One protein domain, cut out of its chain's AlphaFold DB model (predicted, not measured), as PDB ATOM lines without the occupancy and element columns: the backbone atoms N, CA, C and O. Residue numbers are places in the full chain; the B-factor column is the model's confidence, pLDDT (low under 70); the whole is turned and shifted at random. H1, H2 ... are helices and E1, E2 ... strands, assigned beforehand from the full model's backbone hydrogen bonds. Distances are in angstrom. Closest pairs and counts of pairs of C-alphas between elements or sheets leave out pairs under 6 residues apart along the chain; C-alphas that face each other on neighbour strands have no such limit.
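This is residues 128 to 276 of the 277 residues of an uncharacterized protein of Longimicrobium terrae (UniProt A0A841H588). Two strongly twisted sheets stand partly face to face as a sandwich, and the larger sheet, E1 to E5, curls round the one long helix H1, which is apart from the smaller sheet, E6 to E9. Strand E6 makes most of the closest approaches between the sheets, and the chain passes from one sheet to the other through a long link after E5. The printed part has 149 residues, with named elements in the order H1, then E1 to E9, and is of mixed class. The larger sheet is branched at E3, the smaller runs E6, E7, E8, E9, and neighbours in both are antiparallel. The whole is compact and flat, with a radius of gyration of the C-alphas of 15.3 A and spans of 50 by 36 by 19 A.

In the larger sheet, E3, residues 180 to 190, has E1, residues 163 to 166, and E2, residues 170 to 174, on one side, and E4, residues 193 to 205, on the other side. N 165 and O 187 are 2.8 A apart, N 172 and O 181 2.9 A, and N 184 and O 200 2.8 A, each within hydrogen-bond range. E5, residues 210 to 217, is an edge strand beside E4, with N 201 and O 215 3.0 A apart. E2, E3, E4 and E5 form a meander, each strand the antiparallel neighbour of the one before. H1, residues 134 to 152, is on this sheet; its closest C-alphas to E5 are those of Leu 147 and Phe 216, 5.9 A apart. Every O i to N i+4 pair in H1 is within hydrogen-bond range. E6, residues 232 to 241, comes closest to E4 at the C-alphas of Phe 201 and Val 233, 5.7 A apart. E7, residues 248 to 254, E8, residues 262 to 266, and E9, residues 272 to 275, complete a second meander with E6. Its pairs include N 234 and O 252 at 2.9 A, N 251 and O 263 at 2.9 A, and N 273 and O 264 at 2.8 A.

H1 begins at C-alpha 134, (69.674, 103.330, 13.276), and is 26.5 A long. E4 is 35.2 A, E3 31.9 A, E6 24.5 A, E5 20.5 A and E7 17.8 A long. E5 bends by 54 degrees at residue 213 and E6 by 67 degrees at residue 236. E9 ends at C-alpha 275, (37.055, 99.523, 6.313).

The C-alphas of Glu 192 and Gly 243, the two farthest apart, are 52.6 A apart. The printed part has no cut, and the link E5 to E6, residues 218 to 231, is long. The mean pLDDT of the printed part is 86.3; residues 222 to 229, 243 to 244, 255 to 261 and 274 to 276 are under 70.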
ATOM      1  N   HIS A 128      53.178 111.535  20.895       93.19
ATOM      2  CA  HIS A 128      54.489 112.164  20.853       93.19
ATOM      3  C   HIS A 128      55.296 111.611  19.678       93.19
ATOM      4  O   HIS A 128      55.128 110.459  19.263       93.19
ATOM      5  N   ALA A 129      56.181 112.442  19.128       96.19
ATOM      6  CA  ALA A 129      57.129 111.998  18.116       96.19
ATOM      7  C   ALA A 129      58.126 111.012  18.739       96.19
ATOM      8  O   ALA A 129      58.664 111.263  19.818       96.19
ATOM      9  N   VAL A 130      58.389 109.905  18.048       96.62
ATOM     10  CA  VAL A 130      59.355 108.894  18.488       96.62
ATOM     11  C   VAL A 130      60.572 108.924  17.577       96.62
ATOM     12  O   VAL A 130      60.460 108.794  16.360       96.62
ATOM     13  N   ALA A 131      61.756 109.066  18.168       96.00
ATOM     14  CA  ALA A 131      63.004 108.930  17.433       96.00
ATOM     15  C   ALA A 131      63.273 107.448  17.131       96.00
ATOM     16  O   ALA A 131      63.391 106.630  18.043       96.00
ATOM     17  N   LEU A 132      63.384 107.106  15.847       96.81
ATOM     18  CA  LEU A 132      63.807 105.777  15.411       96.81
ATOM     19  C   LEU A 132      65.337 105.728  15.374       96.81
ATOM     20  O   LEU A 132      65.967 106.515  14.666       96.81
ATOM     21  N   ASP A 133      65.936 104.808  16.131       96.56
ATOM     22  CA  ASP A 133      67.383 104.592  16.088       96.56
ATOM     23  C   ASP A 133      67.821 103.942  14.757       96.56
ATOM     24  O   ASP A 133      67.009 103.480  13.948       96.56
ATOM     25  N   ALA A 134      69.132 103.898  14.509       97.31
ATOM     26  CA  ALA A 134      69.674 103.330  13.276       97.31
ATOM     27  C   ALA A 134      69.299 101.847  13.075       97.31
ATOM     28  O   ALA A 134      69.126 101.409  11.937       97.31
ATOM     29  N   ALA A 135      69.147 101.079  14.159       96.88
ATOM     30  CA  ALA A 135      68.786  99.666  14.087       96.88
ATOM     31  C   ALA A 135      67.307  99.484  13.711       96.88
ATOM     32  O   ALA A 135      66.987  98.658  12.855       96.88
ATOM     33  N   ALA A 136      66.414 100.290  14.289       97.56
ATOM     34  CA  ALA A 136      65.001 100.342  13.943       97.56
ATOM     35  C   ALA A 136      64.811 100.769  12.483       97.56
ATOM     36  O   ALA A 136      64.077 100.115  11.742       97.56
ATOM     37  N   LEU A 137      65.525 101.809  12.036       98.19
ATOM     38  CA  LEU A 137      65.490 102.264  10.644       98.19
ATOM     39  C   LEU A 137      65.980 101.189   9.669       98.19
ATOM     40  O   LEU A 137      65.374 101.009   8.614       98.19
ATOM     41  N   ALA A 138      67.052 100.463  10.003       98.00
ATOM     42  CA  ALA A 138      67.555  99.371   9.172       98.00
ATOM     43  C   ALA A 138      66.540  98.220   9.061       98.00
ATOM     44  O   ALA A 138      66.288  97.731   7.958       98.00
ATOM     45  N   LEU A 139      65.915  97.834  10.180       98.12
ATOM     46  CA  LEU A 139      64.879  96.798  10.215       98.12
ATOM     47  C   LEU A 139      63.655  97.192   9.378       98.12
ATOM     48  O   LEU A 139      63.225  96.436   8.509       98.12
ATOM     49  N   LEU A 140      63.114  98.387   9.617       98.31
ATOM     50  CA  LEU A 140      61.942  98.896   8.908       98.31
ATOM     51  C   LEU A 140      62.232  99.096   7.410       98.31
ATOM     52  O   LEU A 140      61.367  98.835   6.582       98.31
ATOM     53  N   ARG A 141      63.460  99.489   7.038       98.31
ATOM     54  CA  ARG A 141      63.888  99.579   5.633       98.31
ATOM     55  C   ARG A 141      63.907  98.212   4.954       98.31
ATOM     56  O   ARG A 141      63.438  98.104   3.825       98.31
ATOM     57  N   ALA A 142      64.442  97.184   5.614       97.94
ATOM     58  CA  ALA A 142      64.439  95.828   5.067       97.94
ATOM     59  C   ALA A 142      63.004  95.327   4.838       97.94
ATOM     60  O   ALA A 142      62.702  94.759   3.788       97.94
ATOM     61  N   GLU A 143      62.106  95.613   5.781       97.88
ATOM     62  CA  GLU A 143      60.693  95.266   5.654       97.88
ATOM     63  C   GLU A 143      59.988  96.063   4.544       97.88
ATOM     64  O   GLU A 143      59.237  95.483   3.762       97.88
ATOM     65  N   ALA A 144      60.277  97.360   4.403       97.25
ATOM     66  CA  ALA A 144      59.760  98.185   3.310       97.25
ATOM     67  C   ALA A 144      60.152  97.618   1.936       97.25
ATOM     68  O   ALA A 144      59.300  97.439   1.069       97.25
ATOM     69  N   VAL A 145      61.427  97.255   1.757       96.38
ATOM     70  CA  VAL A 145      61.921  96.625   0.520       96.38
ATOM     71  C   VAL A 145      61.211  95.293   0.261       96.38
ATOM     72  O   VAL A 145      60.818  95.015  -0.871       96.38
ATOM     73  N   ARG A 146      60.989  94.482   1.302       95.69
ATOM     74  CA  ARG A 146      60.261  93.210   1.190       95.69
ATOM     75  C   ARG A 146      58.808  93.414   0.746       95.69
ATOM     76  O   ARG A 146      58.330  92.688  -0.127       95.69
ATOM     77  N   LEU A 147      58.100  94.373   1.346       93.62
ATOM     78  CA  LEU A 147      56.705  94.689   1.020       93.62
ATOM     79  C   LEU A 147      56.564  95.257  -0.396       93.62
ATOM     80  O   LEU A 147      55.709  94.796  -1.149       93.62
ATOM     81  N   HIS A 148      57.434  96.197  -0.775       93.06
ATOM     82  CA  HIS A 148      57.475  96.753  -2.129       93.06
ATOM     83  C   HIS A 148      57.765  95.670  -3.167       93.06
ATOM     84  O   HIS A 148      56.992  95.519  -4.107       93.06
ATOM     85  N   GLY A 149      58.781  94.830  -2.945       92.12
ATOM     86  CA  GLY A 149      59.089  93.711  -3.838       92.12
ATOM     87  C   GLY A 149      57.911  92.747  -4.017       92.12
ATOM     88  O   GLY A 149      57.642  92.306  -5.130       92.12
ATOM     89  N   ARG A 150      57.146  92.461  -2.951       90.06
ATOM     90  CA  ARG A 150      55.916  91.654  -3.055       90.06
ATOM     91  C   ARG A 150      54.847  92.343  -3.910       90.06
ATOM     92  O   ARG A 150      54.197  91.662  -4.697       90.06
ATOM     93  N   ALA A 151      54.659  93.652  -3.760       87.81
ATOM     94  CA  ALA A 151      53.691  94.409  -4.551       87.81
ATOM     95  C   ALA A 151      54.093  94.495  -6.036       87.81
ATOM     96  O   ALA A 151      53.246  94.333  -6.911       87.81
ATOM     97  N   GLU A 152      55.384  94.656  -6.333       88.75
ATOM     98  CA  GLU A 152      55.930  94.681  -7.701       88.75
ATOM     99  C   GLU A 152      55.706  93.373  -8.466       88.75
ATOM    100  O   GLU A 152      55.461  93.376  -9.674       88.75
ATOM    101  N   LEU A 153      55.735  92.230  -7.773       88.00
ATOM    102  CA  LEU A 153      55.465  90.927  -8.391       88.00
ATOM    103  C   LEU A 153      54.045  90.811  -8.955       88.00
ATOM    104  O   LEU A 153      53.818  89.999  -9.849       88.00
ATOM    105  N   LEU A 154      53.110  91.623  -8.461       83.25
ATOM    106  CA  LEU A 154      51.740  91.669  -8.959       83.25
ATOM    107  C   LEU A 154      51.604  92.540 -10.221       83.25
ATOM    108  O   LEU A 154      50.592  92.446 -10.911       83.25
ATOM    109  N   ARG A 155      52.610  93.365 -10.545       83.50
ATOM    110  CA  ARG A 155      52.618  94.256 -11.714       83.50
ATOM    111  C   ARG A 155      53.237  93.584 -12.938       83.50
ATOM    112  O   ARG A 155      54.125  92.725 -12.820       83.50
ATOM    113  N   ALA A 156      52.789  94.006 -14.123       85.88
ATOM    114  CA  ALA A 156      53.399  93.597 -15.383       85.88
ATOM    115  C   ALA A 156      54.869  94.053 -15.421       85.88
ATOM    116  O   ALA A 156      55.161  95.145 -14.939       85.88
ATOM    117  N   PRO A 157      55.807  93.263 -15.982       86.31
ATOM    118  CA  PRO A 157      57.236  93.581 -15.935       86.31
ATOM    119  C   PRO A 157      57.621  94.982 -16.434       86.31
ATOM    120  O   PRO A 157      58.552  95.558 -15.888       86.31
ATOM    121  N   GLY A 158      56.913  95.524 -17.432       85.69
ATOM    122  CA  GLY A 158      57.158  96.872 -17.962       85.69
ATOM    123  C   GLY A 158      56.634  98.015 -17.086       85.69
ATOM    124  O   GLY A 158      57.064  99.146 -17.265       85.69
ATOM    125  N   ASP A 159      55.760  97.721 -16.122       86.38
ATOM    126  CA  ASP A 159      55.144  98.713 -15.231       86.38
ATOM    127  C   ASP A 159      55.828  98.768 -13.855       86.38
ATOM    128  O   ASP A 159      55.341  99.449 -12.938       86.38
ATOM    129  N   ARG A 160      56.898  97.988 -13.667       89.56
ATOM    130  CA  ARG A 160      57.622  97.876 -12.397       89.56
ATOM    131  C   ARG A 160      58.552  99.058 -12.202       89.56
ATOM    132  O   ARG A 160      59.177  99.502 -13.160       89.56
ATOM    133  N   ALA A 161      58.646  99.559 -10.973       90.94
ATOM    134  CA  ALA A 161      59.571 100.642 -10.675       90.94
ATOM    135  C   ALA A 161      61.024 100.145 -10.730       90.94
ATOM    136  O   ALA A 161      61.342  99.061 -10.236       90.94
ATOM    137  N   ASP A 162      61.921 100.974 -11.260       90.69
ATOM    138  CA  ASP A 162      63.358 100.686 -11.310       90.69
ATOM    139  C   ASP A 162      63.984 100.717  -9.915       90.69
ATOM    140  O   ASP A 162      64.919  99.978  -9.603       90.69
ATOM    141  N   SER A 163      63.492 101.619  -9.060       92.31
ATOM    142  CA  SER A 163      63.981 101.749  -7.693       92.31
ATOM    143  C   SER A 163      62.969 102.383  -6.746       92.31
ATOM    144  O   SER A 163      62.041 103.088  -7.148       92.31
ATOM    145  N   LEU A 164      63.208 102.140  -5.457       95.50
ATOM    146  CA  LEU A 164      62.481 102.698  -4.327       95.50
ATOM    147  C   LEU A 164      63.389 103.661  -3.556       95.50
ATOM    148  O   LEU A 164      64.460 103.275  -3.079       95.50
ATOM    149  N   VAL A 165      62.935 104.896  -3.365       95.38
ATOM    150  CA  VAL A 165      63.623 105.915  -2.564       95.38
ATOM    151  C   VAL A 165      62.781 106.250  -1.340       95.38
ATOM    152  O   VAL A 165      61.731 106.875  -1.444       95.38
ATOM    153  N   LEU A 166      63.257 105.852  -0.163       95.94
ATOM    154  CA  LEU A 166      62.605 106.152   1.114       95.94
ATOM    155  C   LEU A 166      62.954 107.570   1.589       95.94
ATOM    156  O   LEU A 166      64.135 107.925   1.641       95.94
ATOM    157  N   ALA A 167      61.941 108.353   1.970       96.19
ATOM    158  CA  ALA A 167      62.102 109.691   2.543       96.19
ATOM    159  C   ALA A 167      62.406 109.630   4.056       96.19
ATOM    160  O   ALA A 167      62.864 108.608   4.571       96.19
ATOM    161  N   VAL A 168      62.164 110.721   4.788       95.94
ATOM    162  CA  VAL A 168      62.239 110.728   6.258       95.94
ATOM    163  C   VAL A 168      60.941 110.140   6.832       95.94
ATOM    164  O   VAL A 168      59.867 110.627   6.477       95.94
ATOM    165  N   PRO A 169      61.001 109.108   7.696       97.25
ATOM    166  CA  PRO A 169      59.810 108.564   8.335       97.25
ATOM    167  C   PRO A 169      59.288 109.480   9.444       97.25
ATOM    168  O   PRO A 169      60.047 110.182  10.112       97.25
ATOM    169  N   SER A 170      57.985 109.398   9.691       97.19
ATOM    170  CA  SER A 170      57.301 109.984  10.840       97.19
ATOM    171  C   SER A 170      56.822 108.861  11.752       97.19
ATOM    172  O   SER A 170      56.053 108.003  11.321       97.19
ATOM    173  N   ALA A 171      57.282 108.840  13.003       97.62
ATOM    174  CA  ALA A 171      56.878 107.847  13.992       97.62
ATOM    175  C   ALA A 171      56.161 108.518  15.165       97.62
ATOM    176  O   ALA A 171      56.664 109.488  15.737       97.62
ATOM    177  N   ARG A 172      54.987 107.993  15.522       97.12
ATOM    178  CA  ARG A 172      54.135 108.506  16.601       97.12
ATOM    179  C   ARG A 172      53.876 107.409  17.630       97.12
ATOM    180  O   ARG A 172      53.495 106.294  17.266       97.12
ATOM    181  N   GLY A 173      54.100 107.730  18.899       95.00
ATOM    182  CA  GLY A 173      53.829 106.868  20.048       95.00
ATOM    183  C   GLY A 173      52.683 107.405  20.900       95.00
ATOM    184  O   GLY A 173      52.372 108.595  20.855       95.00
ATOM    185  N   VAL A 174      52.076 106.513  21.682       94.38
ATOM    186  CA  VAL A 174      51.095 106.832  22.729       94.38
ATOM    187  C   VAL A 174      51.639 106.317  24.058       94.38
ATOM    188  O   VAL A 174      52.128 105.184  24.140       94.38
ATOM    189  N   ASP A 175      51.560 107.141  25.100       90.75
ATOM    190  CA  ASP A 175      52.091 106.800  26.419       90.75
ATOM    191  C   ASP A 175      51.453 105.514  26.969       90.75
ATOM    192  O   ASP A 175      50.234 105.342  26.982       90.75
ATOM    193  N   GLY A 176      52.300 104.591  27.430       90.44
ATOM    194  CA  GLY A 176      51.878 103.312  28.009       90.44
ATOM    195  C   GLY A 176      51.537 102.200  27.007       90.44
ATOM    196  O   GLY A 176      51.341 101.068  27.438       90.44
ATOM    197  N   GLU A 177      51.516 102.461  25.695       93.50
ATOM    198  CA  GLU A 177      51.187 101.432  24.687       93.50
ATOM    199  C   GLU A 177      52.371 100.534  24.306       93.50
ATOM    200  O   GLU A 177      52.183  99.408  23.839       93.50
ATOM    201  N   GLY A 178      53.603 101.032  24.464       92.81
ATOM    202  CA  GLY A 178      54.825 100.309  24.086       92.81
ATOM    203  C   GLY A 178      54.954 100.022  22.582       92.81
ATOM    204  O   GLY A 178      55.824  99.255  22.180       92.81
ATOM    205  N   ARG A 179      54.099 100.621  21.746       96.19
ATOM    206  CA  ARG A 179      54.086 100.483  20.286       96.19
ATOM    207  C   ARG A 179      54.040 101.846  19.625       96.19
ATOM    208  O   ARG A 179      53.533 102.809  20.199       96.19
ATOM    209  N   VAL A 180      54.549 101.900  18.402       97.19
ATOM    210  CA  VAL A 180      54.619 103.121  17.606       97.19
ATOM    211  C   VAL A 180      54.066 102.866  16.214       97.19
ATOM    212  O   VAL A 180      54.335 101.834  15.600       97.19
ATOM    213  N   ALA A 181      53.291 103.820  15.720       97.81
ATOM    214  CA  ALA A 181      52.864 103.860  14.334       97.81
ATOM    215  C   ALA A 181      53.913 104.621  13.523       97.81
ATOM    216  O   ALA A 181      54.283 105.738  13.890       97.81
ATOM    217  N   VAL A 182      54.384 104.039  12.427       98.25
ATOM    218  CA  VAL A 182      55.377 104.652  11.541       98.25
ATOM    219  C   VAL A 182      54.756 104.854  10.171       98.25
ATOM    220  O   VAL A 182      54.329 103.891   9.542       98.25
ATOM    221  N   TYR A 183      54.744 106.095   9.704       97.75
ATOM    222  CA  TYR A 183      54.449 106.452   8.326       97.75
ATOM    223  C   TYR A 183      55.752 106.781   7.605       97.75
ATOM    224  O   TYR A 183      56.527 107.623   8.064       97.75
ATOM    225  N   TRP A 184      56.011 106.118   6.484       97.81
ATOM    226  CA  TRP A 184      57.247 106.280   5.730       97.81
ATOM    227  C   TRP A 184      56.943 106.624   4.268       97.81
ATOM    228  O   TRP A 184      56.678 105.720   3.473       97.81
ATOM    229  N   PRO A 185      56.987 107.914   3.889       96.50
ATOM    230  CA  PRO A 185      56.830 108.318   2.498       96.50
ATOM    231  C   PRO A 185      57.941 107.739   1.625       96.50
ATOM    232  O   PRO A 185      59.098 107.621   2.055       96.50
ATOM    233  N   ALA A 186      57.603 107.424   0.382       96.44
ATOM    234  CA  ALA A 186      58.539 106.892  -0.587       96.44
ATOM    235  C   ALA A 186      58.287 107.451  -1.988       96.44
ATOM    236  O   ALA A 186      57.196 107.907  -2.320       96.44
ATOM    237  N   ALA A 187      59.323 107.399  -2.817       95.12
ATOM    238  CA  ALA A 187      59.227 107.668  -4.238       95.12
ATOM    239  C   ALA A 187      59.638 106.436  -5.045       95.12
ATOM    240  O   ALA A 187      60.584 105.735  -4.680       95.12
ATOM    241  N   LEU A 188      58.937 106.210  -6.146       94.00
ATOM    242  CA  LEU A 188      59.174 105.131  -7.094       94.00
ATOM    243  C   LEU A 188      59.728 105.739  -8.374       94.00
ATOM    244  O   LEU A 188      59.145 106.682  -8.908       94.00
ATOM    245  N   ALA A 189      60.883 105.252  -8.816       93.06
ATOM    246  CA  ALA A 189      61.539 105.753 -10.017       93.06
ATOM    247  C   ALA A 189      61.165 104.914 -11.244       93.06
ATOM    248  O   ALA A 189      61.159 103.685 -11.164       93.06
ATOM    249  N   TYR A 190      60.918 105.598 -12.357       89.56
ATOM    250  CA  TYR A 190      60.574 105.047 -13.665       89.56
ATOM    251  C   TYR A 190      61.408 105.758 -14.735       89.56
ATOM    252  O   TYR A 190      60.976 106.749 -15.321       89.56
ATOM    253  N   GLY A 191      62.651 105.327 -14.931       87.62
ATOM    254  CA  GLY A 191      63.631 106.071 -15.714       87.62
ATOM    255  C   GLY A 191      63.865 107.468 -15.130       87.62
ATOM    256  O   GLY A 191      64.436 107.615 -14.047       87.62
ATOM    257  N   GLU A 192      63.431 108.500 -15.856       85.62
ATOM    258  CA  GLU A 192      63.535 109.904 -15.430       85.62
ATOM    259  C   GLU A 192      62.362 110.352 -14.538       85.62
ATOM    260  O   GLU A 192      62.505 111.303 -13.761       85.62
ATOM    261  N   ASP A 193      61.233 109.639 -14.585       88.19
ATOM    262  CA  ASP A 193      60.028 109.972 -13.834       88.19
ATOM    263  C   ASP A 193      60.093 109.476 -12.385       88.19
ATOM    264  O   ASP A 193      60.725 108.469 -12.049       88.19
ATOM    265  N   ARG A 194      59.420 110.206 -11.487       89.44
ATOM    266  CA  ARG A 194      59.313 109.850 -10.067       89.44
ATOM    267  C   ARG A 194      57.894 110.011  -9.558       89.44
ATOM    268  O   ARG A 194      57.418 111.138  -9.420       89.44
ATOM    269  N   ASP A 195      57.286 108.907  -9.146       90.44
ATOM    270  CA  ASP A 195      56.021 108.935  -8.424       90.44
ATOM    271  C   ASP A 195      56.276 109.026  -6.918       90.44
ATOM    272  O   ASP A 195      56.898 108.145  -6.329       90.44
ATOM    273  N   ARG A 196      55.826 110.109  -6.279       91.12
ATOM    274  CA  ARG A 196      56.054 110.391  -4.848       91.12
ATOM    275  C   ARG A 196      54.871 110.017  -3.958       91.12
ATOM    276  O   ARG A 196      54.842 110.403  -2.794       91.12
ATOM    277  N   ARG A 197      53.876 109.327  -4.510       88.94
ATOM    278  CA  ARG A 197      52.638 108.981  -3.802       88.94
ATOM    279  C   ARG A 197      52.727 107.640  -3.072       88.94
ATOM    280  O   ARG A 197      51.781 107.247  -2.391       88.94
ATOM    281  N   ALA A 198      53.854 106.938  -3.198       92.44
ATOM    282  CA  ALA A 198      54.110 105.706  -2.471       92.44
ATOM    283  C   ALA A 198      54.334 105.969  -0.979       92.44
ATOM    284  O   ALA A 198      54.923 106.972  -0.570       92.44
ATOM    285  N   SER A 199      53.914 105.028  -0.142       95.38
ATOM    286  CA  SER A 199      54.195 105.088   1.288       95.38
ATOM    287  C   SER A 199      54.167 103.713   1.936       95.38
ATOM    288  O   SER A 199      53.650 102.742   1.378       95.38
ATOM    289  N   PHE A 200      54.730 103.650   3.137       96.38
ATOM    290  CA  PHE A 200      54.614 102.508   4.022       96.38
ATOM    291  C   PHE A 200      53.991 102.920   5.343       96.38
ATOM    292  O   PHE A 200      54.263 104.002   5.865       96.38
ATOM    293  N   PHE A 201      53.216 102.008   5.905       96.50
ATOM    294  CA  PHE A 201      52.715 102.097   7.263       96.50
ATOM    295  C   PHE A 201      53.200 100.894   8.053       96.50
ATOM    296  O   PHE A 201      53.075  99.767   7.582       96.50
ATOM    297  N   PHE A 202      53.719 101.122   9.255       98.00
ATOM    298  CA  PHE A 202      54.123 100.059  10.164       98.00
ATOM    299  C   PHE A 202      53.550 100.272  11.555       98.00
ATOM    300  O   PHE A 202      53.499 101.397  12.052       98.00
ATOM    301  N   VAL A 203      53.245  99.168  12.226       98.00
ATOM    302  CA  VAL A 203      53.221  99.125  13.688       98.00
ATOM    303  C   VAL A 203      54.523  98.485  14.147       98.00
ATOM    304  O   VAL A 203      54.825  97.343  13.800       98.00
ATOM    305  N   TYR A 204      55.302  99.217  14.932       98.31
ATOM    306  CA  TYR A 204      56.594  98.781  15.451       98.31
ATOM    307  C   TYR A 204      56.558  98.711  16.979       98.31
ATOM    308  O   TYR A 204      55.988  99.577  17.638       98.31
ATOM    309  N   ASP A 205      57.166  97.672  17.541       97.31
ATOM    310  CA  ASP A 205      57.411  97.530  18.976       97.31
ATOM    311  C   ASP A 205      58.903  97.795  19.241       97.31
ATOM    312  O   ASP A 205      59.745  96.943  18.924       97.31
ATOM    313  N   PRO A 206      59.254  98.966  19.811       95.62
ATOM    314  CA  PRO A 206      60.636  99.303  20.131       95.62
ATOM    315  C   PRO A 206      61.244  98.408  21.215       95.62
ATOM    316  O   PRO A 206      62.443  98.135  21.172       95.62
ATOM    317  N   GLY A 207      60.437  97.933  22.171       94.50
ATOM    318  CA  GLY A 207      60.905  97.121  23.294       94.50
ATOM    319  C   GLY A 207      61.378  95.738  22.855       94.50
ATOM    320  O   GLY A 207      62.416  95.266  23.315       94.50
ATOM    321  N   SER A 208      60.662  95.114  21.916       95.75
ATOM    322  CA  SER A 208      61.064  93.832  21.312       95.75
ATOM    323  C   SER A 208      61.823  93.970  19.987       95.75
ATOM    324  O   SER A 208      62.214  92.961  19.398       95.75
ATOM    325  N   ARG A 209      62.054  95.204  19.516       95.19
ATOM    326  CA  ARG A 209      62.648  95.528  18.209       95.19
ATOM    327  C   ARG A 209      62.001  94.756  17.058       95.19
ATOM    328  O   ARG A 209      62.690  94.202  16.201       95.19
ATOM    329  N   ARG A 210      60.669  94.729  17.030       97.06
ATOM    330  CA  ARG A 210      59.901  93.916  16.084       97.06
ATOM    331  C   ARG A 210      58.912  94.756  15.293       97.06
ATOM    332  O   ARG A 210      58.165  95.545  15.865       97.06
ATOM    333  N   VAL A 211      58.851  94.528  13.982       97.81
ATOM    334  CA  VAL A 211      57.729  95.000  13.162       97.81
ATOM    335  C   VAL A 211      56.536  94.084  13.431       97.81
ATOM    336  O   VAL A 211      56.618  92.877  13.224       97.81
ATOM    337  N   ILE A 212      55.456  94.646  13.966       97.06
ATOM    338  CA  ILE A 212      54.215  93.924  14.258       97.06
ATOM    339  C   ILE A 212      53.422  93.715  12.971       97.06
ATOM    340  O   ILE A 212      53.002  92.598  12.686       97.06
ATOM    341  N   SER A 213      53.271  94.783  12.190       95.44
ATOM    342  CA  SER A 213      52.649  94.758  10.872       95.44
ATOM    343  C   SER A 213      53.266  95.816   9.968       95.44
ATOM    344  O   SER A 213      53.888  96.775  10.438       95.44
ATOM    345  N   GLY A 214      53.090  95.625   8.663       94.50
ATOM    346  CA  GLY A 214      53.560  96.542   7.642       94.50
ATOM    347  C   GLY A 214      52.676  96.488   6.404       94.50
ATOM    348  O   GLY A 214      52.296  95.405   5.959       94.50
ATOM    349  N   LEU A 215      52.370  97.655   5.850       92.12
ATOM    350  CA  LEU A 215      51.618  97.830   4.614       92.12
ATOM    351  C   LEU A 215      52.424  98.703   3.659       92.12
ATOM    352  O   LEU A 215      53.018  99.699   4.070       92.12
ATOM    353  N   PHE A 216      52.426  98.322   2.386       92.94
ATOM    354  CA  PHE A 216      52.852  99.181   1.291       92.94
ATOM    355  C   PHE A 216      51.615  99.745   0.600       92.94
ATOM    356  O   PHE A 216      50.617  99.041   0.424       92.94
ATOM    357  N   GLY A 217      51.696 101.000   0.179       90.06
ATOM    358  CA  GLY A 217      50.595 101.685  -0.461       90.06
ATOM    359  C   GLY A 217      51.023 102.591  -1.593       90.06
ATOM    360  O   GLY A 217      52.055 103.257  -1.520       90.06
ATOM    361  N   HIS A 218      50.175 102.647  -2.613       87.88
ATOM    362  CA  HIS A 218      50.256 103.602  -3.703       87.88
ATOM    363  C   HIS A 218      48.840 103.815  -4.267       87.88
ATOM    364  O   HIS A 218      48.189 102.824  -4.609       87.88
ATOM    365  N   PRO A 219      48.349 105.065  -4.374       73.44
ATOM    366  CA  PRO A 219      46.936 105.351  -4.662       73.44
ATOM    367  C   PRO A 219      46.461 104.826  -6.026       73.44
ATOM    368  O   PRO A 219      45.289 104.519  -6.203       73.44
ATOM    369  N   GLU A 220      47.362 104.662  -6.992       75.62
ATOM    370  CA  GLU A 220      47.018 104.142  -8.327       75.62
ATOM    371  C   GLU A 220      47.326 102.651  -8.534       75.62
ATOM    372  O   GLU A 220      47.114 102.117  -9.618       75.62
ATOM    373  N   TRP A 221      47.863 101.941  -7.536       75.62
ATOM    374  CA  TRP A 221      48.345 100.567  -7.740       75.62
ATOM    375  C   TRP A 221      47.392  99.515  -7.184       75.62
ATOM    376  O   TRP A 221      47.775  98.761  -6.294       75.62
ATOM    377  N   ALA A 222      46.163  99.452  -7.703       57.84
ATOM    378  CA  ALA A 222      45.264  98.287  -7.621       57.84
ATOM    379  C   ALA A 222      43.889  98.590  -8.304       57.84
ATOM    380  O   ALA A 222      43.702  99.714  -8.761       57.84
ATOM    381  N   PRO A 223      42.917  97.645  -8.381       52.44
ATOM    382  CA  PRO A 223      42.966  96.289  -7.883       52.44
ATOM    383  C   PRO A 223      43.813  95.436  -8.807       52.44
ATOM    384  O   PRO A 223      43.401  95.006  -9.878       52.44
ATOM    385  N   LEU A 224      45.002  95.142  -8.302       58.25
ATOM    386  CA  LEU A 224      45.636  93.863  -8.532       58.25
ATOM    387  C   LEU A 224      44.666  92.775  -8.016       58.25
ATOM    388  O   LEU A 224      43.815  93.074  -7.170       58.25
ATOM    389  N   PRO A 225      44.753  91.523  -8.496       51.56
ATOM    390  CA  PRO A 225      43.830  90.446  -8.116       51.56
ATOM    391  C   PRO A 225      43.693  90.220  -6.597       51.56
ATOM    392  O   PRO A 225      42.694  89.655  -6.159       51.56
ATOM    393  N   ASP A 226      44.635  90.720  -5.793       55.69
ATOM    394  CA  ASP A 226      44.554  90.796  -4.337       55.69
ATOM    395  C   ASP A 226      44.503  92.266  -3.858       55.69
ATOM    396  O   ASP A 226      45.527  92.925  -3.646       55.69
ATOM    397  N   ARG A 227      43.278  92.790  -3.686       53.69
ATOM    398  CA  ARG A 227      42.994  94.161  -3.205       53.69
ATOM    399  C   ARG A 227      43.530  94.454  -1.803       53.69
ATOM    400  O   ARG A 227      43.472  95.606  -1.379       53.69
ATOM    401  N   GLU A 228      43.971  93.446  -1.059       59.09
ATOM    402  CA  GLU A 228      44.450  93.597   0.316       59.09
ATOM    403  C   GLU A 228      45.960  93.858   0.379       59.09
ATOM    404  O   GLU A 228      46.490  94.166   1.443       59.09
ATOM    405  N   THR A 229      46.659  93.782  -0.761       66.25
ATOM    406  CA  THR A 229      48.127  93.879  -0.795       66.25
ATOM    407  C   THR A 229      48.654  95.315  -0.917       66.25
ATOM    408  O   THR A 229      49.791  95.564  -0.518       66.25
ATOM    409  N   VAL A 230      47.862  96.262  -1.442       77.94
ATOM    410  CA  VAL A 230      48.288  97.660  -1.646       77.94
ATOM    411  C   VAL A 230      47.277  98.628  -1.042       77.94
ATOM    412  O   VAL A 230      46.137  98.718  -1.497       77.94
ATOM    413  N   SER A 231      47.701  99.362  -0.017       80.75
ATOM    414  CA  SER A 231      46.897 100.390   0.643       80.75
ATOM    415  C   SER A 231      47.811 101.404   1.324       80.75
ATOM    416  O   SER A 231      48.661 101.045   2.142       80.75
ATOM    417  N   ALA A 232      47.666 102.674   0.946       85.50
ATOM    418  CA  ALA A 232      48.427 103.764   1.540       85.50
ATOM    419  C   ALA A 232      47.722 104.221   2.812       85.50
ATOM    420  O   ALA A 232      46.617 104.754   2.762       85.50
ATOM    421  N   VAL A 233      48.375 103.982   3.947       88.12
ATOM    422  CA  VAL A 233      47.825 104.259   5.272       88.12
ATOM    423  C   VAL A 233      48.636 105.363   5.935       88.12
ATOM    424  O   VAL A 233      49.829 105.202   6.176       88.12
ATOM    425  N   GLU A 234      47.993 106.480   6.258       90.44
ATOM    426  CA  GLU A 234      48.605 107.598   6.976       90.44
ATOM    427  C   GLU A 234      47.868 107.838   8.304       90.44
ATOM    428  O   GLU A 234      46.710 108.262   8.292       90.44
ATOM    429  N   PRO A 235      48.508 107.586   9.461       91.19
ATOM    430  CA  PRO A 235      47.911 107.819  10.774       91.19
ATOM    431  C   PRO A 235      47.567 109.292  11.009       91.19
ATOM    432  O   PRO A 235      48.429 110.168  10.902       91.19
ATOM    433  N   LEU A 236      46.329 109.553  11.419       85.56
ATOM    434  CA  LEU A 236      45.824 110.893  11.715       85.56
ATOM    435  C   LEU A 236      45.715 111.127  13.220       85.56
ATOM    436  O   LEU A 236      46.377 112.023  13.738       85.56
ATOM    437  N   LEU A 237      44.948 110.288  13.924       86.94
ATOM    438  CA  LEU A 237      44.714 110.407  15.366       86.94
ATOM    439  C   LEU A 237      44.630 109.042  16.054       86.94
ATOM    440  O   LEU A 237      44.462 108.008  15.403       86.94
ATOM    441  N   PHE A 238      44.745 109.058  17.381       90.44
ATOM    442  CA  PHE A 238      44.732 107.870  18.231       90.44
ATOM    443  C   PHE A 238      43.644 108.013  19.283       90.44
ATOM    444  O   PHE A 238      43.471 109.089  19.857       90.44
ATOM    445  N   PHE A 239      42.901 106.941  19.537       87.06
ATOM    446  CA  PHE A 239      41.743 107.009  20.422       87.06
ATOM    447  C   PHE A 239      41.410 105.668  21.074       87.06
ATOM    448  O   PHE A 239      41.807 104.610  20.593       87.06
ATOM    449  N   ARG A 240      40.646 105.717  22.166       85.44
ATOM    450  CA  ARG A 240      39.992 104.557  22.787       85.44
ATOM    451  C   ARG A 240      38.486 104.742  22.785       85.44
ATOM    452  O   ARG A 240      38.002 105.875  22.812       85.44
ATOM    453  N   VAL A 241      37.755 103.631  22.794       76.25
ATOM    454  CA  VAL A 241      36.290 103.634  22.832       76.25
ATOM    455  C   VAL A 241      35.800 102.818  24.025       76.25
ATOM    456  O   VAL A 241      36.028 101.616  24.130       76.25
ATOM    457  N   GLY A 242      35.072 103.472  24.926       72.38
ATOM    458  CA  GLY A 242      34.487 102.841  26.101       72.38
ATOM    459  C   GLY A 242      35.542 102.237  27.032       72.38
ATOM    460  O   GLY A 242      36.554 102.862  27.335       72.38
ATOM    461  N   GLY A 243      35.272 101.024  27.522       66.19
ATOM    462  CA  GLY A 243      36.138 100.292  28.453       66.19
ATOM    463  C   GLY A 243      36.939  99.150  27.819       66.19
ATOM    464  O   GLY A 243      37.401  98.279  28.551       66.19
ATOM    465  N   ASP A 244      37.061  99.091  26.488       68.06
ATOM    466  CA  ASP A 244      37.685  97.951  25.794       68.06
ATOM    467  C   ASP A 244      39.217  97.869  25.963       68.06
ATOM    468  O   ASP A 244      39.818  96.824  25.699       68.06
ATOM    469  N   GLY A 245      39.838  98.958  26.432       74.31
ATOM    470  CA  GLY A 245      41.274  99.077  26.680       74.31
ATOM    471  C   GLY A 245      42.143  99.048  25.420       74.31
ATOM    472  O   GLY A 245      43.365  99.001  25.545       74.31
ATOM    473  N   ARG A 246      41.549  99.053  24.221       84.75
ATOM    474  CA  ARG A 246      42.286  99.050  22.955       84.75
ATOM    475  C   ARG A 246      42.570 100.472  22.513       84.75
ATOM    476  O   ARG A 246      41.756 101.372  22.702       84.75
ATOM    477  N   THR A 247      43.722 100.639  21.883       89.62
ATOM    478  CA  THR A 247      44.103 101.891  21.244       89.62
ATOM    479  C   THR A 247      43.958 101.734  19.744       89.62
ATOM    480  O   THR A 247      44.597 100.886  19.124       89.62
ATOM    481  N   TYR A 248      43.097 102.561  19.176       88.88
ATOM    482  CA  TYR A 248      42.805 102.600  17.760       88.88
ATOM    483  C   TYR A 248      43.540 103.753  17.093       88.88
ATOM    484  O   TYR A 248      43.791 104.792  17.704       88.88
ATOM    485  N   ILE A 249      43.847 103.562  15.818       89.19
ATOM    486  CA  ILE A 249      44.417 104.556  14.921       89.19
ATOM    487  C   ILE A 249      43.344 104.874  13.893       89.19
ATOM    488  O   ILE A 249      42.914 103.979  13.164       89.19
ATOM    489  N   LEU A 250      42.931 106.133  13.809       84.88
ATOM    490  CA  LEU A 250      42.249 106.614  12.618       84.88
ATOM    491  C   LEU A 250      43.313 107.004  11.597       84.88
ATOM    492  O   LEU A 250      44.224 107.767  11.922       84.88
ATOM    493  N   ALA A 251      43.194 106.506  10.375       84.12
ATOM    494  CA  ALA A 251      44.139 106.793   9.311       84.12
ATOM    495  C   ALA A 251      43.421 107.158   8.011       84.12
ATOM    496  O   ALA A 251      42.345 106.621   7.731       84.12
ATOM    497  N   ARG A 252      44.046 108.023   7.200       80.19
ATOM    498  CA  ARG A 252      43.742 108.070   5.766       80.19
ATOM    499  C   ARG A 252      44.144 106.728   5.187       80.19
ATOM    500  O   ARG A 252      45.237 106.242   5.463       80.19
ATOM    501  N   ASP A 253      43.238 106.125   4.450       78.56
ATOM    502  CA  ASP A 253      43.354 104.786   3.900       78.56
ATOM    503  C   ASP A 253      43.033 104.891   2.419       78.56
ATOM    504  O   ASP A 253      41.896 104.708   1.985       78.56
ATOM    505  N   ASN A 254      44.058 105.276   1.665       73.31
ATOM    506  CA  ASN A 254      43.941 105.450   0.236       73.31
ATOM    507  C   ASN A 254      44.096 104.084  -0.416       73.31
ATOM    508  O   ASN A 254      45.167 103.459  -0.412       73.31
ATOM    509  N   GLY A 255      42.964 103.614  -0.914       63.88
ATOM    510  CA  GLY A 255      42.865 102.425  -1.711       63.88
ATOM    511  C   GLY A 255      43.257 102.688  -3.165       63.88
ATOM    512  O   GLY A 255      43.810 103.729  -3.517       63.88
ATOM    513  N   PRO A 256      42.971 101.716  -4.027       59.97
ATOM    514  CA  PRO A 256      43.337 101.785  -5.427       59.97
ATOM    515  C   PRO A 256      42.446 102.708  -6.259       59.97
ATOM    516  O   PRO A 256      41.289 102.906  -5.897       59.97
ATOM    517  N   TRP A 257      42.954 103.180  -7.404       63.47
ATOM    518  CA  TRP A 257      42.294 104.156  -8.292       63.47
ATOM    519  C   TRP A 257      41.906 105.454  -7.589       63.47
ATOM    520  O   TRP A 257      40.794 105.945  -7.758       63.47
ATOM    521  N   GLU A 258      42.816 105.976  -6.768       58.59
ATOM    522  CA  GLU A 258      42.586 107.211  -6.011       58.59
ATOM    523  C   GLU A 258      41.350 107.124  -5.109       58.59
ATOM    524  O   GLU A 258      40.721 108.132  -4.791       58.59
ATOM    525  N   HIS A 259      40.991 105.911  -4.667       62.06
ATOM    526  CA  HIS A 259      39.957 105.773  -3.660       62.06
ATOM    527  C   HIS A 259      40.465 106.387  -2.355       62.06
ATOM    528  O   HIS A 259      41.290 105.795  -1.660       62.06
ATOM    529  N   ILE A 260      39.993 107.592  -2.049       62.31
ATOM    530  CA  ILE A 260      40.278 108.275  -0.793       62.31
ATOM    531  C   ILE A 260      39.260 107.787   0.231       62.31
ATOM    532  O   ILE A 260      38.045 107.908   0.056       62.31
ATOM    533  N   GLY A 261      39.773 107.187   1.296       68.25
ATOM    534  CA  GLY A 261      38.975 106.669   2.389       68.25
ATOM    535  C   GLY A 261      39.644 106.916   3.726       68.25
ATOM    536  O   GLY A 261      40.779 107.387   3.819       68.25
ATOM    537  N   PHE A 262      38.931 106.547   4.781       72.75
ATOM    538  CA  PHE A 262      39.511 106.449   6.109       72.75
ATOM    539  C   PHE A 262      39.317 105.027   6.634       72.75
ATOM    540  O   PHE A 262      38.377 104.312   6.271       72.75
ATOM    541  N   GLY A 263      40.235 104.603   7.490       72.75
ATOM    542  CA  GLY A 263      40.212 103.294   8.122       72.75
ATOM    543  C   GLY A 263      40.533 103.405   9.602       72.75
ATOM    544  O   GLY A 263      41.260 104.307  10.027       72.75
ATOM    545  N   VAL A 264      39.999 102.471  10.387       79.06
ATOM    546  CA  VAL A 264      40.361 102.325  11.800       79.06
ATOM    547  C   VAL A 264      41.210 101.077  11.958       79.06
ATOM    548  O   VAL A 264      40.804  99.993  11.535       79.06
ATOM    549  N   PHE A 265      42.370 101.228  12.584       85.25
ATOM    550  CA  PHE A 265      43.349 100.168  12.796       85.25
ATOM    551  C   PHE A 265      43.578  99.953  14.291       85.25
ATOM    552  O   PHE A 265      43.539 100.905  15.066       85.25
ATOM    553  N   ASP A 266      43.818  98.716  14.714       87.06
ATOM    554  CA  ASP A 266      44.204  98.408  16.095       87.06
ATOM    555  C   ASP A 266      45.715  98.634  16.246       87.06
ATOM    556  O   ASP A 266      46.494  97.983  15.559       87.06
ATOM    557  N   LEU A 267      46.170  99.517  17.143       94.06
ATOM    558  CA  LEU A 267      47.605  99.758  17.358       94.06
ATOM    559  C   LEU A 267      48.342  98.498  17.841       94.06
ATOM    560  O   LEU A 267      49.554  98.384  17.671       94.06
ATOM    561  N   ARG A 268      47.646  97.532  18.449       91.06
ATOM    562  CA  ARG A 268      48.266  96.305  18.954       91.06
ATOM    563  C   ARG A 268      48.722  95.367  17.847       91.06
ATOM    564  O   ARG A 268      49.787  94.769  17.999       91.06
ATOM    565  N   SER A 269      47.900  95.164  16.823       88.44
ATOM    566  CA  SER A 269      48.196  94.247  15.714       88.44
ATOM    567  C   SER A 269      48.526  94.973  14.415       88.44
ATOM    568  O   SER A 269      49.156  94.397  13.539       88.44
ATOM    569  N   GLY A 270      48.125  96.237  14.303       86.38
ATOM    570  CA  GLY A 270      48.120  97.025  13.078       86.38
ATOM    571  C   GLY A 270      47.139  96.516  12.027       86.38
ATOM    572  O   GLY A 270      47.231  96.931  10.873       86.38
ATOM    573  N   ASP A 271      46.210  95.640  12.416       83.00
ATOM    574  CA  ASP A 271      45.144  95.181  11.538       83.00
ATOM    575  C   ASP A 271      44.082  96.264  11.399       83.00
ATOM    576  O   ASP A 271      43.741  96.975  12.352       83.00
ATOM    577  N   ARG A 272      43.502  96.343  10.204       74.81
ATOM    578  CA  ARG A 272      42.327  97.168   9.955       74.81
ATOM    579  C   ARG A 272      41.118  96.532  10.633       74.81
ATOM    580  O   ARG A 272      40.719  95.424  10.285       74.81
ATOM    581  N   VAL A 273      40.523  97.246  11.579       71.44
ATOM    582  CA  VAL A 273      39.323  96.811  12.300       71.44
ATOM    583  C   VAL A 273      38.071  97.226  11.536       71.44
ATOM    584  O   VAL A 273      37.108  96.468  11.509       71.44
ATOM    585  N   LEU A 274      38.096  98.396  10.883       60.28
ATOM    586  CA  LEU A 274      36.967  98.964  10.137       60.28
ATOM    587  C   LEU A 274      37.452  99.493   8.778       60.28
ATOM    588  O   LEU A 274      38.467 100.187   8.708       60.28
ATOM    589  N   ARG A 275      36.727  99.159   7.703       46.69
ATOM    590  CA  ARG A 275      37.055  99.523   6.313       46.69
ATOM    591  C   ARG A 275      35.888 100.276   5.675       46.69
ATOM    592  O   ARG A 275      34.782  99.736   5.652       46.69
ATOM    593  N   SER A 276      36.134 101.450   5.088       38.22
ATOM    594  CA  SER A 276      35.259 101.967   4.028       38.22
ATOM    595  C   SER A 276      35.558 101.177   2.752       38.22
ATOM    596  O   SER A 276      36.698 101.189   2.285       38.22
TER     597      SER A 276